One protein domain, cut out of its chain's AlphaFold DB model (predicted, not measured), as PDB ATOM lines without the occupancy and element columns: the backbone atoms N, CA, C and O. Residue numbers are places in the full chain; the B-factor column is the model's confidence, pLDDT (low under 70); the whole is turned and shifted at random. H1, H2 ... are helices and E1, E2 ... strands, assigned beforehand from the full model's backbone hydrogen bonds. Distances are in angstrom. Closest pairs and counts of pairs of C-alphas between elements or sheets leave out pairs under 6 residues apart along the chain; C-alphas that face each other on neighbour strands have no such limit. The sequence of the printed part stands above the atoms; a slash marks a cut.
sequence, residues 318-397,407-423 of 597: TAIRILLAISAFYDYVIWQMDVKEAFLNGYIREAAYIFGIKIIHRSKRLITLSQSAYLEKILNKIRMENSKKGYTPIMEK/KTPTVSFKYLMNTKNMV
ATOM      1  N   THR A 318      10.327  12.925  13.999       85.81
ATOM      2  CA  THR A 318       8.948  12.485  13.782       85.81
ATOM      3  C   THR A 318       8.917  11.189  12.981       85.81
ATOM      4  O   THR A 318       8.289  10.220  13.408       85.81
ATOM      5  N   ALA A 319       9.683  11.112  11.888       84.94
ATOM      6  CA  ALA A 319       9.833   9.888  11.103       84.94
ATOM      7  C   ALA A 319      10.330   8.712  11.962       84.94
ATOM      8  O   ALA A 319       9.782   7.612  11.893       84.94
ATOM      9  N   ILE A 320      11.312   8.947  12.840       84.62
ATOM     10  CA  ILE A 320      11.814   7.917  13.764       84.62
ATOM     11  C   ILE A 320      10.718   7.443  14.715       84.62
ATOM     12  O   ILE A 320      10.546   6.241  14.890       84.62
ATOM     13  N   ARG A 321       9.953   8.351  15.324       91.19
ATOM     14  CA  ARG A 321       8.862   7.979  16.237       91.19
ATOM     15  C   ARG A 321       7.751   7.205  15.542       91.19
ATOM     16  O   ARG A 321       7.253   6.245  16.119       91.19
ATOM     17  N   ILE A 322       7.411   7.565  14.304       90.94
ATOM     18  CA  ILE A 322       6.465   6.802  13.479       90.94
ATOM     19  C   ILE A 322       6.983   5.377  13.269       90.94
ATOM     20  O   ILE A 322       6.260   4.418  13.528       90.94
ATOM     21  N   LEU A 323       8.252   5.224  12.876       90.31
ATOM     22  CA  LEU A 323       8.868   3.907  12.693       90.31
ATOM     23  C   LEU A 323       8.884   3.091  13.989       90.31
ATOM     24  O   LEU A 323       8.605   1.895  13.953       90.31
ATOM     25  N   LEU A 324       9.163   3.717  15.134       89.31
ATOM     26  CA  LEU A 324       9.115   3.066  16.445       89.31
ATOM     27  C   LEU A 324       7.694   2.625  16.809       89.31
ATOM     28  O   LEU A 324       7.509   1.505  17.277       89.31
ATOM     29  N   ALA A 325       6.687   3.458  16.556       92.38
ATOM     30  CA  ALA A 325       5.293   3.121  16.817       92.38
ATOM     31  C   ALA A 325       4.811   1.948  15.945       92.38
ATOM     32  O   ALA A 325       4.176   1.027  16.462       92.38
ATOM     33  N   ILE A 326       5.170   1.937  14.656       91.06
ATOM     34  CA  ILE A 326       4.904   0.824  13.726       91.06
ATOM     35  C   ILE A 326       5.652  -0.441  14.170       91.06
ATOM     36  O   ILE A 326       5.075  -1.525  14.192       91.06
ATOM     37  N   SER A 327       6.922  -0.305  14.562       89.38
ATOM     38  CA  SER A 327       7.741  -1.430  15.030       89.38
ATOM     39  C   SER A 327       7.163  -2.053  16.294       89.38
ATOM     40  O   SER A 327       7.084  -3.272  16.388       89.38
ATOM     41  N   ALA A 328       6.691  -1.230  17.235       90.00
ATOM     42  CA  ALA A 328       5.951  -1.709  18.393       90.00
ATOM     43  C   ALA A 328       4.683  -2.448  17.949       90.00
ATOM     44  O   ALA A 328       4.442  -3.556  18.389       90.00
ATOM     45  N   PHE A 329       3.895  -1.916  17.019       91.00
ATOM     46  CA  PHE A 329       2.656  -2.579  16.605       91.00
ATOM     47  C   PHE A 329       2.878  -3.989  16.023       91.00
ATOM     48  O   PHE A 329       2.182  -4.938  16.392       91.00
ATOM     49  N   TYR A 330       3.878  -4.143  15.152       88.00
ATOM     50  CA  TYR A 330       4.184  -5.414  14.485       88.00
ATOM     51  C   TYR A 330       5.175  -6.315  15.232       88.00
ATOM     52  O   TYR A 330       5.481  -7.399  14.742       88.00
ATOM     53  N   ASP A 331       5.643  -5.906  16.414       86.94
ATOM     54  CA  ASP A 331       6.675  -6.616  17.183       86.94
ATOM     55  C   ASP A 331       8.009  -6.760  16.420       86.94
ATOM     56  O   ASP A 331       8.676  -7.795  16.461       86.94
ATOM     57  N   TYR A 332       8.401  -5.722  15.678       84.75
ATOM     58  CA  TYR A 332       9.662  -5.711  14.941       84.75
ATOM     59  C   TYR A 332      10.863  -5.473  15.858       84.75
ATOM     60  O   TYR A 332      10.851  -4.620  16.748       84.75
ATOM     61  N   VAL A 333      11.950  -6.189  15.568       74.12
ATOM     62  CA  VAL A 333      13.251  -5.979  16.210       74.12
ATOM     63  C   VAL A 333      13.939  -4.777  15.567       74.12
ATOM     64  O   VAL A 333      14.128  -4.740  14.349       74.12
ATOM     65  N   ILE A 334      14.332  -3.798  16.385       73.88
ATOM     66  CA  ILE A 334      14.976  -2.574  15.905       73.88
ATOM     67  C   ILE A 334      16.489  -2.706  16.013       73.88
ATOM     68  O   ILE A 334      17.064  -2.784  17.102       73.88
ATOM     69  N   TRP A 335      17.131  -2.634  14.855       65.56
ATOM     70  CA  TRP A 335      18.578  -2.602  14.725       65.56
ATOM     71  C   TRP A 335      19.030  -1.165  14.492       65.56
ATOM     72  O   TRP A 335      18.469  -0.451  13.660       65.56
ATOM     73  N   GLN A 336      20.053  -0.736  15.226       62.12
ATOM     74  CA  GLN A 336      20.652   0.582  15.056       62.12
ATOM     75  C   GLN A 336      22.096   0.447  14.598       62.12
ATOM     76  O   GLN A 336      22.858  -0.377  15.099       62.12
ATOM     77  N   MET A 337      22.473   1.321  13.672       54.38
ATOM     78  CA  MET A 337      23.801   1.375  13.091       54.38
ATOM     79  C   MET A 337      24.339   2.799  13.220       54.38
ATOM     80  O   MET A 337      23.720   3.742  12.729       54.38
ATOM     81  N   ASP A 338      25.470   2.964  13.909       49.97
ATOM     82  CA  ASP A 338      26.180   4.245  13.958       49.97
ATOM     83  C   ASP A 338      27.129   4.325  12.762       49.97
ATOM     84  O   ASP A 338      28.107   3.579  12.661       49.97
ATOM     85  N   VAL A 339      26.820   5.224  11.834       47.91
ATOM     86  CA  VAL A 339      27.658   5.517  10.671       47.91
ATOM     87  C   VAL A 339      28.693   6.535  11.141       47.91
ATOM     88  O   VAL A 339      28.475   7.744  11.070       47.91
ATOM     89  N   LYS A 340      29.798   6.046  11.725       44.50
ATOM     90  CA  LYS A 340      30.854   6.925  12.265       44.50
ATOM     91  C   LYS A 340      31.450   7.827  11.189       44.50
ATOM     92  O   LYS A 340      31.805   8.954  11.524       44.50
ATOM     93  N   GLU A 341      31.460   7.333   9.954       44.78
ATOM     94  CA  GLU A 341      31.668   7.975   8.651       44.78
ATOM     95  C   GLU A 341      30.953   7.098   7.616       44.78
ATOM     96  O   GLU A 341      30.564   5.992   7.982       44.78
ATOM     97  N   ALA A 342      30.738   7.543   6.374       34.97
ATOM     98  CA  ALA A 342      29.884   6.882   5.367       34.97
ATOM     99  C   ALA A 342      30.243   5.416   4.980       34.97
ATOM    100  O   ALA A 342      29.688   4.889   4.019       34.97
ATOM    101  N   PHE A 343      31.099   4.725   5.740       33.47
ATOM    102  CA  PHE A 343      31.383   3.299   5.646       33.47
ATOM    103  C   PHE A 343      31.299   2.605   7.027       33.47
ATOM    104  O   PHE A 343      31.787   3.083   8.048       33.47
ATOM    105  N   LEU A 344      30.613   1.462   7.029       33.59
ATOM    106  CA  LEU A 344      30.187   0.625   8.159       33.59
ATOM    107  C   LEU A 344      31.341   0.020   8.994       33.59
ATOM    108  O   LEU A 344      32.276  -0.537   8.425       33.59
ATOM    109  N   ASN A 345      31.197  -0.031  10.330       34.12
ATOM    110  CA  ASN A 345      30.864  -1.285  11.042       34.12
ATOM    111  C   ASN A 345      30.885  -1.160  12.579       34.12
ATOM    112  O   ASN A 345      31.925  -1.011  13.218       34.12
ATOM    113  N   GLY A 346      29.711  -1.369  13.166       31.44
ATOM    114  CA  GLY A 346      29.521  -1.820  14.537       31.44
ATOM    115  C   GLY A 346      28.097  -2.349  14.647       31.44
ATOM    116  O   GLY A 346      27.162  -1.555  14.698       31.44
ATOM    117  N   TYR A 347      27.919  -3.671  14.621       40.72
ATOM    118  CA  TYR A 347      26.614  -4.289  14.857       40.72
ATOM    119  C   TYR A 347      26.227  -4.067  16.320       40.72
ATOM    120  O   TYR A 347      26.803  -4.683  17.218       40.72
ATOM    121  N   ILE A 348      25.253  -3.196  16.569       48.16
ATOM    122  CA  ILE A 348      24.574  -3.137  17.862       48.16
ATOM    123  C   ILE A 348      23.363  -4.061  17.744       48.16
ATOM    124  O   ILE A 348      22.529  -3.870  16.863       48.16
ATOM    125  N   ARG A 349      23.308  -5.097  18.593       49.53
ATOM    126  CA  ARG A 349      22.301  -6.166  18.491       49.53
ATOM    127  C   ARG A 349      20.863  -5.665  18.653       49.53
ATOM    128  O   ARG A 349      19.978  -6.130  17.956       49.53
ATOM    129  N   GLU A 350      20.647  -4.697  19.534       56.91
ATOM    130  CA  GLU A 350      19.349  -4.053  19.749       56.91
ATOM    131  C   GLU A 350      19.571  -2.572  20.049       56.91
ATOM    132  O   GLU A 350      20.480  -2.204  20.804       56.91
ATOM    133  N   ALA A 351      18.764  -1.705  19.439       59.00
ATOM    134  CA  ALA A 351      18.877  -0.265  19.622       59.00
ATOM    135  C   ALA A 351      18.548   0.135  21.070       59.00
ATOM    136  O   ALA A 351      17.387   0.234  21.448       59.00
ATOM    137  N   ALA A 352      19.569   0.409  21.885       61.09
ATOM    138  CA  ALA A 352      19.373   0.897  23.253       61.09
ATOM    139  C   ALA A 352      19.186   2.426  23.325       61.09
ATOM    140  O   ALA A 352      18.602   2.926  24.290       61.09
ATOM    141  N   TYR A 353      19.684   3.183  22.335       64.19
ATOM    142  CA  TYR A 353      19.657   4.652  22.342       64.19
ATOM    143  C   TYR A 353      19.612   5.277  20.944       64.19
ATOM    144  O   TYR A 353      20.610   5.241  20.232       64.19
ATOM    145  N   ILE A 354      18.558   6.020  20.603       64.56
ATOM    146  CA  ILE A 354      18.515   6.839  19.375       64.56
ATOM    147  C   ILE A 354      18.582   8.320  19.749       64.56
ATOM    148  O   ILE A 354      17.792   8.802  20.553       64.56
ATOM    149  N   PHE A 355      19.557   9.052  19.201       63.16
ATOM    150  CA  PHE A 355      19.782  10.479  19.488       63.16
ATOM    151  C   PHE A 355      19.851  10.840  20.988       63.16
ATOM    152  O   PHE A 355      19.460  11.929  21.404       63.16
ATOM    153  N   GLY A 356      20.374   9.929  21.816       62.75
ATOM    154  CA  GLY A 356      20.458  10.112  23.272       62.75
ATOM    155  C   GLY A 356      19.142   9.874  24.023       62.75
ATOM    156  O   GLY A 356      19.102  10.062  25.237       62.75
ATOM    157  N   ILE A 357      18.086   9.440  23.332       70.38
ATOM    158  CA  ILE A 357      16.840   8.945  23.922       70.38
ATOM    159  C   ILE A 357      16.999   7.445  24.148       70.38
ATOM    160  O   ILE A 357      17.299   6.710  23.208       70.38
ATOM    161  N   LYS A 358      16.808   6.991  25.388       75.19
ATOM    162  CA  LYS A 358      16.866   5.567  25.730       75.19
ATOM    163  C   LYS A 358      15.650   4.854  25.164       75.19
ATOM    164  O   LYS A 358      14.530   5.295  25.414       75.19
ATOM    165  N   ILE A 359      15.875   3.743  24.483       76.88
ATOM    166  CA  ILE A 359      14.829   2.836  24.021       76.88
ATOM    167  C   ILE A 359      14.828   1.626  24.945       76.88
ATOM    168  O   ILE A 359      15.879   1.077  25.281       76.88
ATOM    169  N   ILE A 360      13.646   1.251  25.415       76.44
ATOM    170  CA  ILE A 360      13.449   0.097  26.283       76.44
ATOM    171  C   ILE A 360      12.402  -0.793  25.624       76.44
ATOM    172  O   ILE A 360      11.238  -0.406  25.511       76.44
ATOM    173  N   HIS A 361      12.833  -1.986  25.227       71.62
ATOM    174  CA  HIS A 361      11.965  -3.092  24.847       71.62
ATOM    175  C   HIS A 361      11.619  -3.857  26.127       71.62
ATOM    176  O   HIS A 361      12.505  -4.433  26.756       71.62
ATOM    177  N   ARG A 362      10.363  -3.780  26.585       64.88
ATOM    178  CA  ARG A 362       9.932  -4.460  27.827       64.88
ATOM    179  C   ARG A 362       9.191  -5.758  27.560       64.88
ATOM    180  O   ARG A 362       9.398  -6.738  28.266       64.88
ATOM    181  N   SER A 363       8.320  -5.751  26.562       68.06
ATOM    182  CA  SER A 363       7.477  -6.879  26.189       68.06
ATOM    183  C   SER A 363       7.193  -6.836  24.694       68.06
ATOM    184  O   SER A 363       7.473  -5.835  24.026       68.06
ATOM    185  N   LYS A 364       6.622  -7.929  24.175       73.88
ATOM    186  CA  LYS A 364       6.152  -7.962  22.793       73.88
ATOM    187  C   LYS A 364       5.205  -6.798  22.547       73.88
ATOM    188  O   LYS A 364       4.317  -6.534  23.359       73.88
ATOM    189  N   ARG A 365       5.419  -6.120  21.430       81.94
ATOM    190  CA  ARG A 365       4.662  -4.952  20.980       81.94
ATOM    191  C   ARG A 365       4.695  -3.693  21.851       81.94
ATOM    192  O   ARG A 365       3.863  -2.804  21.676       81.94
ATOM    193  N   LEU A 366       5.659  -3.582  22.766       85.19
ATOM    194  CA  LEU A 366       5.780  -2.431  23.660       85.19
ATOM    195  C   LEU A 366       7.171  -1.802  23.578       85.19
ATOM    196  O   LEU A 366       8.167  -2.385  24.017       85.19
ATOM    197  N   ILE A 367       7.225  -0.567  23.076       85.88
ATOM    198  CA  ILE A 367       8.449   0.237  23.009       85.88
ATOM    199  C   ILE A 367       8.289   1.464  23.892       85.88
ATOM    200  O   ILE A 367       7.309   2.198  23.809       85.88
ATOM    201  N   THR A 368       9.286   1.706  24.738       85.94
ATOM    202  CA  THR A 368       9.309   2.849  25.651       85.94
ATOM    203  C   THR A 368      10.507   3.746  25.368       85.94
ATOM    204  O   THR A 368      11.638   3.272  25.271       85.94
ATOM    205  N   LEU A 369      10.267   5.053  25.300       86.00
ATOM    206  CA  LEU A 369      11.270   6.096  25.130       86.00
ATOM    207  C   LEU A 369      11.470   6.872  26.428       86.00
ATOM    208  O   LEU A 369      10.538   7.473  26.965       86.00
ATOM    209  N   SER A 370      12.710   6.904  26.915       82.00
ATOM    210  CA  SER A 370      13.082   7.633  28.125       82.00
ATOM    211  C   SER A 370      14.109   8.723  27.851       82.00
ATOM    212  O   SER A 370      15.148   8.498  27.229       82.00
ATOM    213  N   GLN A 371      13.821   9.915  28.374       80.62
ATOM    214  CA  GLN A 371      14.712  11.077  28.349       80.62
ATOM    215  C   GLN A 371      15.361  11.349  29.714       80.62
ATOM    216  O   GLN A 371      15.949  12.411  29.912       80.62
ATOM    217  N   SER A 372      15.275  10.412  30.664       78.31
ATOM    218  CA  SER A 372      15.747  10.608  32.041       78.31
ATOM    219  C   SER A 372      17.206  11.070  32.106       78.31
ATOM    220  O   SER A 372      17.497  12.056  32.776       78.31
ATOM    221  N   ALA A 373      18.100  10.452  31.331       73.00
ATOM    222  CA  ALA A 373      19.515  10.826  31.275       73.00
ATOM    223  C   ALA A 373      19.744  12.253  30.741       73.00
ATOM    224  O   ALA A 373      20.614  12.982  31.222       73.00
ATOM    225  N   TYR A 374      18.942  12.685  29.763       75.44
ATOM    226  CA  TYR A 374      18.998  14.054  29.252       75.44
ATOM    227  C   TYR A 374      18.525  15.058  30.311       75.44
ATOM    228  O   TYR A 374      19.184  16.077  30.537       75.44
ATOM    229  N   LEU A 375      17.428  14.747  31.005       76.62
ATOM    230  CA  LEU A 375      16.891  15.583  32.078       76.62
ATOM    231  C   LEU A 375      17.841  15.660  33.277       76.62
ATOM    232  O   LEU A 375      18.064  16.753  33.787       76.62
ATOM    233  N   GLU A 376      18.470  14.556  33.679       75.06
ATOM    234  CA  GLU A 376      19.516  14.546  34.711       75.06
ATOM    235  C   GLU A 376      20.677  15.457  34.345       75.06
ATOM    236  O   GLU A 376      21.102  16.281  35.152       75.06
ATOM    237  N   LYS A 377      21.154  15.373  33.103       76.88
ATOM    238  CA  LYS A 377      22.236  16.231  32.625       76.88
ATOM    239  C   LYS A 377      21.864  17.713  32.676       76.88
ATOM    240  O   LYS A 377      22.710  18.531  33.039       76.88
ATOM    241  N   ILE A 378      20.627  18.071  32.318       76.69
ATOM    242  CA  ILE A 378      20.133  19.450  32.433       76.69
ATOM    243  C   ILE A 378      20.064  19.868  33.899       76.69
ATOM    244  O   ILE A 378      20.644  20.896  34.241       76.69
ATOM    245  N   LEU A 379      19.395  19.079  34.743       76.62
ATOM    246  CA  LEU A 379      19.170  19.379  36.159       76.62
ATOM    247  C   LEU A 379      20.492  19.529  36.920       76.62
ATOM    248  O   LEU A 379      20.656  20.510  37.638       76.62
ATOM    249  N   ASN A 380      21.463  18.647  36.672       76.88
ATOM    250  CA  ASN A 380      22.804  18.731  37.253       76.88
ATOM    251  C   ASN A 380      23.551  19.986  36.775       76.88
ATOM    252  O   ASN A 380      24.204  20.672  37.560       76.88
ATOM    253  N   LYS A 381      23.444  20.334  35.483       75.88
ATOM    254  CA  LYS A 381      24.108  21.524  34.922       75.88
ATOM    255  C   LYS A 381      23.618  22.822  35.571       75.88
ATOM    256  O   LYS A 381      24.394  23.767  35.691       75.88
ATOM    257  N   ILE A 382      22.350  22.870  35.972       77.12
ATOM    258  CA  ILE A 382      21.730  24.034  36.622       77.12
ATOM    259  C   ILE A 382      21.645  23.909  38.152       77.12
ATOM    260  O   ILE A 382      21.126  24.823  38.787       77.12
ATOM    261  N   ARG A 383      22.153  22.814  38.738       78.12
ATOM    262  CA  ARG A 383      22.138  22.519  40.185       78.12
ATOM    263  C   ARG A 383      20.728  22.456  40.792       78.12
ATOM    264  O   ARG A 383      20.457  23.052  41.835       78.12
ATOM    265  N   MET A 384      19.798  21.792  40.102       78.12
ATOM    266  CA  MET A 384      18.394  21.631  40.522       78.12
ATOM    267  C   MET A 384      17.955  20.171  40.702       78.12
ATOM    268  O   MET A 384      16.761  19.897  40.851       78.12
ATOM    269  N   GLU A 385      18.896  19.235  40.739       77.00
ATOM    270  CA  GLU A 385      18.665  17.800  40.925       77.00
ATOM    271  C   GLU A 385      17.966  17.449  42.247       77.00
ATOM    272  O   GLU A 385      17.225  16.474  42.303       77.00
ATOM    273  N   ASN A 386      18.126  18.284  43.277       80.25
ATOM    274  CA  ASN A 386      17.481  18.125  44.586       80.25
ATOM    275  C   ASN A 386      16.324  19.115  44.804       80.25
ATOM    276  O   ASN A 386      15.889  19.353  45.933       80.25
ATOM    277  N   SER A 387      15.836  19.753  43.737       80.06
ATOM    278  CA  SER A 387      14.746  20.722  43.846       80.06
ATOM    279  C   SER A 387      13.397  20.045  44.131       80.06
ATOM    280  O   SER A 387      13.149  18.897  43.762       80.06
ATOM    281  N   LYS A 388      12.486  20.776  44.792       82.00
ATOM    282  CA  LYS A 388      11.104  20.315  45.007       82.00
ATOM    283  C   LYS A 388      10.407  20.073  43.664       82.00
ATOM    284  O   LYS A 388      10.495  20.916  42.781       82.00
ATOM    285  N   LYS A 389       9.641  18.990  43.543       82.94
ATOM    286  CA  LYS A 389       8.865  18.674  42.333       82.94
ATOM    287  C   LYS A 389       7.778  19.724  42.063       82.94
ATOM    288  O   LYS A 389       7.162  20.238  42.996       82.94
ATOM    289  N   GLY A 390       7.557  20.044  40.789       76.69
ATOM    290  CA  GLY A 390       6.489  20.923  40.304       76.69
ATOM    291  C   GLY A 390       5.515  20.164  39.405       76.69
ATOM    292  O   GLY A 390       5.933  19.307  38.636       76.69
ATOM    293  N   TYR A 391       4.220  20.464  39.492       71.88
ATOM    294  CA  TYR A 391       3.179  19.659  38.834       71.88
ATOM    295  C   TYR A 391       2.737  20.183  37.470       71.88
ATOM    296  O   TYR A 391       2.248  19.402  36.659       71.88
ATOM    297  N   THR A 392       2.931  21.473  37.191       65.12
ATOM    298  CA  THR A 392       2.561  22.072  35.907       65.12
ATOM    299  C   THR A 392       3.718  22.887  35.330       65.12
ATOM    300  O   THR A 392       4.462  23.526  36.084       65.12
ATOM    301  N   PRO A 393       3.891  22.885  33.996       62.75
ATOM    302  CA  PRO A 393       4.902  23.712  33.342       62.75
ATOM    303  C   PRO A 393       4.499  25.196  33.317       62.75
ATOM    304  O   PRO A 393       5.364  26.064  33.212       62.75
ATOM    305  N   ILE A 394       3.194  25.481  33.435       62.12
ATOM    306  CA  ILE A 394       2.575  26.810  33.392       62.12
ATOM    307  C   ILE A 394       1.643  26.951  34.605       62.12
ATOM    308  O   ILE A 394       0.878  26.038  34.921       62.12
ATOM    309  N   MET A 395       1.718  28.084  35.304       56.25
ATOM    310  CA  MET A 395       0.786  28.445  36.380       56.25
ATOM    311  C   MET A 395      -0.345  29.306  35.809       56.25
ATOM    312  O   MET A 395      -0.092  30.154  34.956       56.25
ATOM    313  N   GLU A 396      -1.578  29.144  36.292       46.91
ATOM    314  CA  GLU A 396      -2.634  30.129  36.039       46.91
ATOM    315  C   GLU A 396      -2.259  31.451  36.726       46.91
ATOM    316  O   GLU A 396      -2.048  31.492  37.935       46.91
ATOM    317  N   LYS A 397      -2.164  32.536  35.946       48.84
ATOM    318  CA  LYS A 397      -1.847  33.904  36.411       48.84
ATOM    319  C   LYS A 397      -0.484  34.040  37.118       48.84
ATOM    320  O   LYS A 397      -0.420  34.376  38.301       48.84
ATOM    321  N   LYS A 407      12.312  34.033  38.888       48.56
ATOM    322  CA  LYS A 407      11.394  32.981  39.410       48.56
ATOM    323  C   LYS A 407      10.832  32.018  38.351       48.56
ATOM    324  O   LYS A 407      10.510  30.879  38.682       48.56
ATOM    325  N   THR A 408      10.746  32.437  37.090       47.50
ATOM    326  CA  THR A 408      10.168  31.652  35.979       47.50
ATOM    327  C   THR A 408      10.964  30.392  35.604       47.50
ATOM    328  O   THR A 408      10.337  29.345  35.449       47.50
ATOM    329  N   PRO A 409      12.316  30.414  35.532       54.03
ATOM    330  CA  PRO A 409      13.098  29.208  35.237       54.03
ATOM    331  C   PRO A 409      12.860  28.108  36.281       54.03
ATOM    332  O   PRO A 409      12.778  26.927  35.954       54.03
ATOM    333  N   THR A 410      12.663  28.503  37.540       63.09
ATOM    334  CA  THR A 410      12.486  27.583  38.663       63.09
ATOM    335  C   THR A 410      11.241  26.707  38.513       63.09
ATOM    336  O   THR A 410      11.301  25.534  38.860       63.09
ATOM    337  N   VAL A 411      10.119  27.218  37.997       67.19
ATOM    338  CA  VAL A 411       8.885  26.414  37.850       67.19
ATOM    339  C   VAL A 411       9.064  25.341  36.777       67.19
ATOM    340  O   VAL A 411       8.787  24.170  37.030       67.19
ATOM    341  N   SER A 412       9.613  25.715  35.620       71.62
ATOM    342  CA  SER A 412       9.867  24.789  34.515       71.62
ATOM    343  C   SER A 412      10.856  23.692  34.904       71.62
ATOM    344  O   SER A 412      10.599  22.521  34.644       71.62
ATOM    345  N   PHE A 413      11.945  24.017  35.605       78.44
ATOM    346  CA  PHE A 413      12.902  23.003  36.057       78.44
ATOM    347  C   PHE A 413      12.352  22.098  37.167       78.44
ATOM    348  O   PHE A 413      12.627  20.900  37.166       78.44
ATOM    349  N   LYS A 414      11.512  22.622  38.067       80.94
ATOM    350  CA  LYS A 414      10.781  21.793  39.040       80.94
ATOM    351  C   LYS A 414       9.791  20.846  38.356       80.94
ATOM    352  O   LYS A 414       9.614  19.719  38.816       80.94
ATOM    353  N   TYR A 415       9.170  21.279  37.259       81.62
ATOM    354  CA  TYR A 415       8.348  20.410  36.420       81.62
ATOM    355  C   TYR A 415       9.183  19.300  35.771       81.62
ATOM    356  O   TYR A 415       8.811  18.136  35.887       81.62
ATOM    357  N   LEU A 416      10.356  19.620  35.206       82.88
ATOM    358  CA  LEU A 416      11.290  18.603  34.693       82.88
ATOM    359  C   LEU A 416      11.704  17.598  35.775       82.88
ATOM    360  O   LEU A 416      11.828  16.409  35.498       82.88
ATOM    361  N   MET A 417      11.879  18.050  37.020       82.50
ATOM    362  CA  MET A 417      12.172  17.158  38.145       82.50
ATOM    363  C   MET A 417      11.010  16.200  38.451       82.50
ATOM    364  O   MET A 417      11.232  15.043  38.808       82.50
ATOM    365  N   ASN A 418       9.764  16.651  38.290       84.81
ATOM    366  CA  ASN A 418       8.588  15.797  38.445       84.81
ATOM    367  C   ASN A 418       8.431  14.806  37.283       84.81
ATOM    368  O   ASN A 418       8.050  13.658  37.504       84.81
ATOM    369  N   THR A 419       8.756  15.225  36.059       84.94
ATOM    370  CA  THR A 419       8.591  14.413  34.844       84.94
ATOM    371  C   THR A 419       9.818  13.591  34.462       84.94
ATOM    372  O   THR A 419       9.755  12.817  33.512       84.94
ATOM    373  N   LYS A 420      10.916  13.676  35.224       83.25
ATOM    374  CA  LYS A 420      12.163  12.922  35.004       83.25
ATOM    375  C   LYS A 420      11.949  11.416  34.805       83.25
ATOM    376  O   LYS A 420      12.650  10.797  34.007       83.25
ATOM    377  N   ASN A 421      10.985  10.846  35.529       85.06
ATOM    378  CA  ASN A 421      10.646   9.421  35.493       85.06
ATOM    379  C   ASN A 421       9.409   9.124  34.631       85.06
ATOM    380  O   ASN A 421       8.819   8.055  34.765       85.06
ATOM    381  N   MET A 422       8.990  10.066  33.788       88.25
ATOM    382  CA  MET A 422       7.955   9.842  32.786       88.25
ATOM    383  C   MET A 422       8.610   9.369  31.491       88.25
ATOM    384  O   MET A 422       9.729   9.766  31.151       88.25
ATOM    385  N   VAL A 423       7.912   8.504  30.773       89.69
ATOM    386  CA  VAL A 423       8.367   7.906  29.522       89.69
ATOM    387  C   VAL A 423       7.250   7.925  28.503       89.69
ATOM    388  O   VAL A 423       6.084   7.826  28.865       89.69
TER     389      VAL A 423
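AT A GLANCE: This is residues 318 to 397 and 407 to 423 of the 597 residues of the protein "Reverse transcriptase Ty1/copia-type domain-containing protein" of Tanacetum cinerariifolium (UniProt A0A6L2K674). The model is an elongated, loosely built chain with two parts: an antiparallel hairpin of strands, E1 and E2, with H1 over one side of it, chiefly near E2, and a pair of helices, H2 and H3, that pack side by side and run opposite ways. H2 comes straight after E2 and leads from the hairpin to the second part, while the long unnamed link before E1 makes a loop whose residues 339 to 344 stick out. The printed part has 97 residues with three named helices and two named strands, in the order H1, E1, E2, H2, H3; under half of the residues, 47, are in named elements, and the class is mixed, helices and strands. The whole is loose, with a radius of gyration of the C-alphas of 17.2 A and spans of 49 by 31 by 21 A.

HOW THE PARTS SIT: H1, residues 318 to 330, touches no helix. Between H1 and E2, residues 366 to 370, there are 5 pairs of C-alphas within 8 A, the closest those of Ala 328 and Leu 366 at 5.3 A. E1, residues 357 to 363, and E2 form a hairpin with a tight link; they are antiparallel, with 153 degrees between their directions. N 360 and O 368 are 2.9 A apart and N 368 and O 360 are 3.0 A apart, within hydrogen-bond range. Residues 353 to 354 make a short antiparallel pairing with residues 357 to 358 of E1. A tight link of 1 residue leads from E2 to H2, residues 372 to 381. H3, residues 408 to 419, touches H2 with its residues 413 to 417 alone; the closest C-alphas are those of Leu 375 and Leu 416, 6.9 A apart. H2 and H3 run opposite ways at a shallow tilt of 33 degrees, only just short of steep. H3 is apart from H1, E1 and E2, and H1 is apart from H2. In H1 and H2 every O i to N i+4 pair is within hydrogen-bond range; in H3, 7 of 8 are.

IN THESE COORDINATES: H1 begins at C-alpha 318 at (8.948, 12.485, 13.782) and is 18.5 A long. E1 is also 18.5 A long, and E2, 13.2 A long, begins at C-alpha 366 at (5.780, -2.431, 23.660). H2 measures 14.0 A. H3 measures 17.3 A and ends at C-alpha 419 at (8.591, 14.413, 34.844).

THE WHOLE: The two C-alphas farthest apart are those of Phe 343 and Lys 397, 54.7 A. Residues 398 to 406 are not printed, and C-alphas 397 and 407 are 13.6 A apart across the cut, which lies in the link from H2 to H3. The link from H1 to E1, 26 residues, is long. The mean pLDDT of the printed part is 71.3; it is under 70 at residues 335 to 356, 362 to 363, 392 to 397 and 407 to 411.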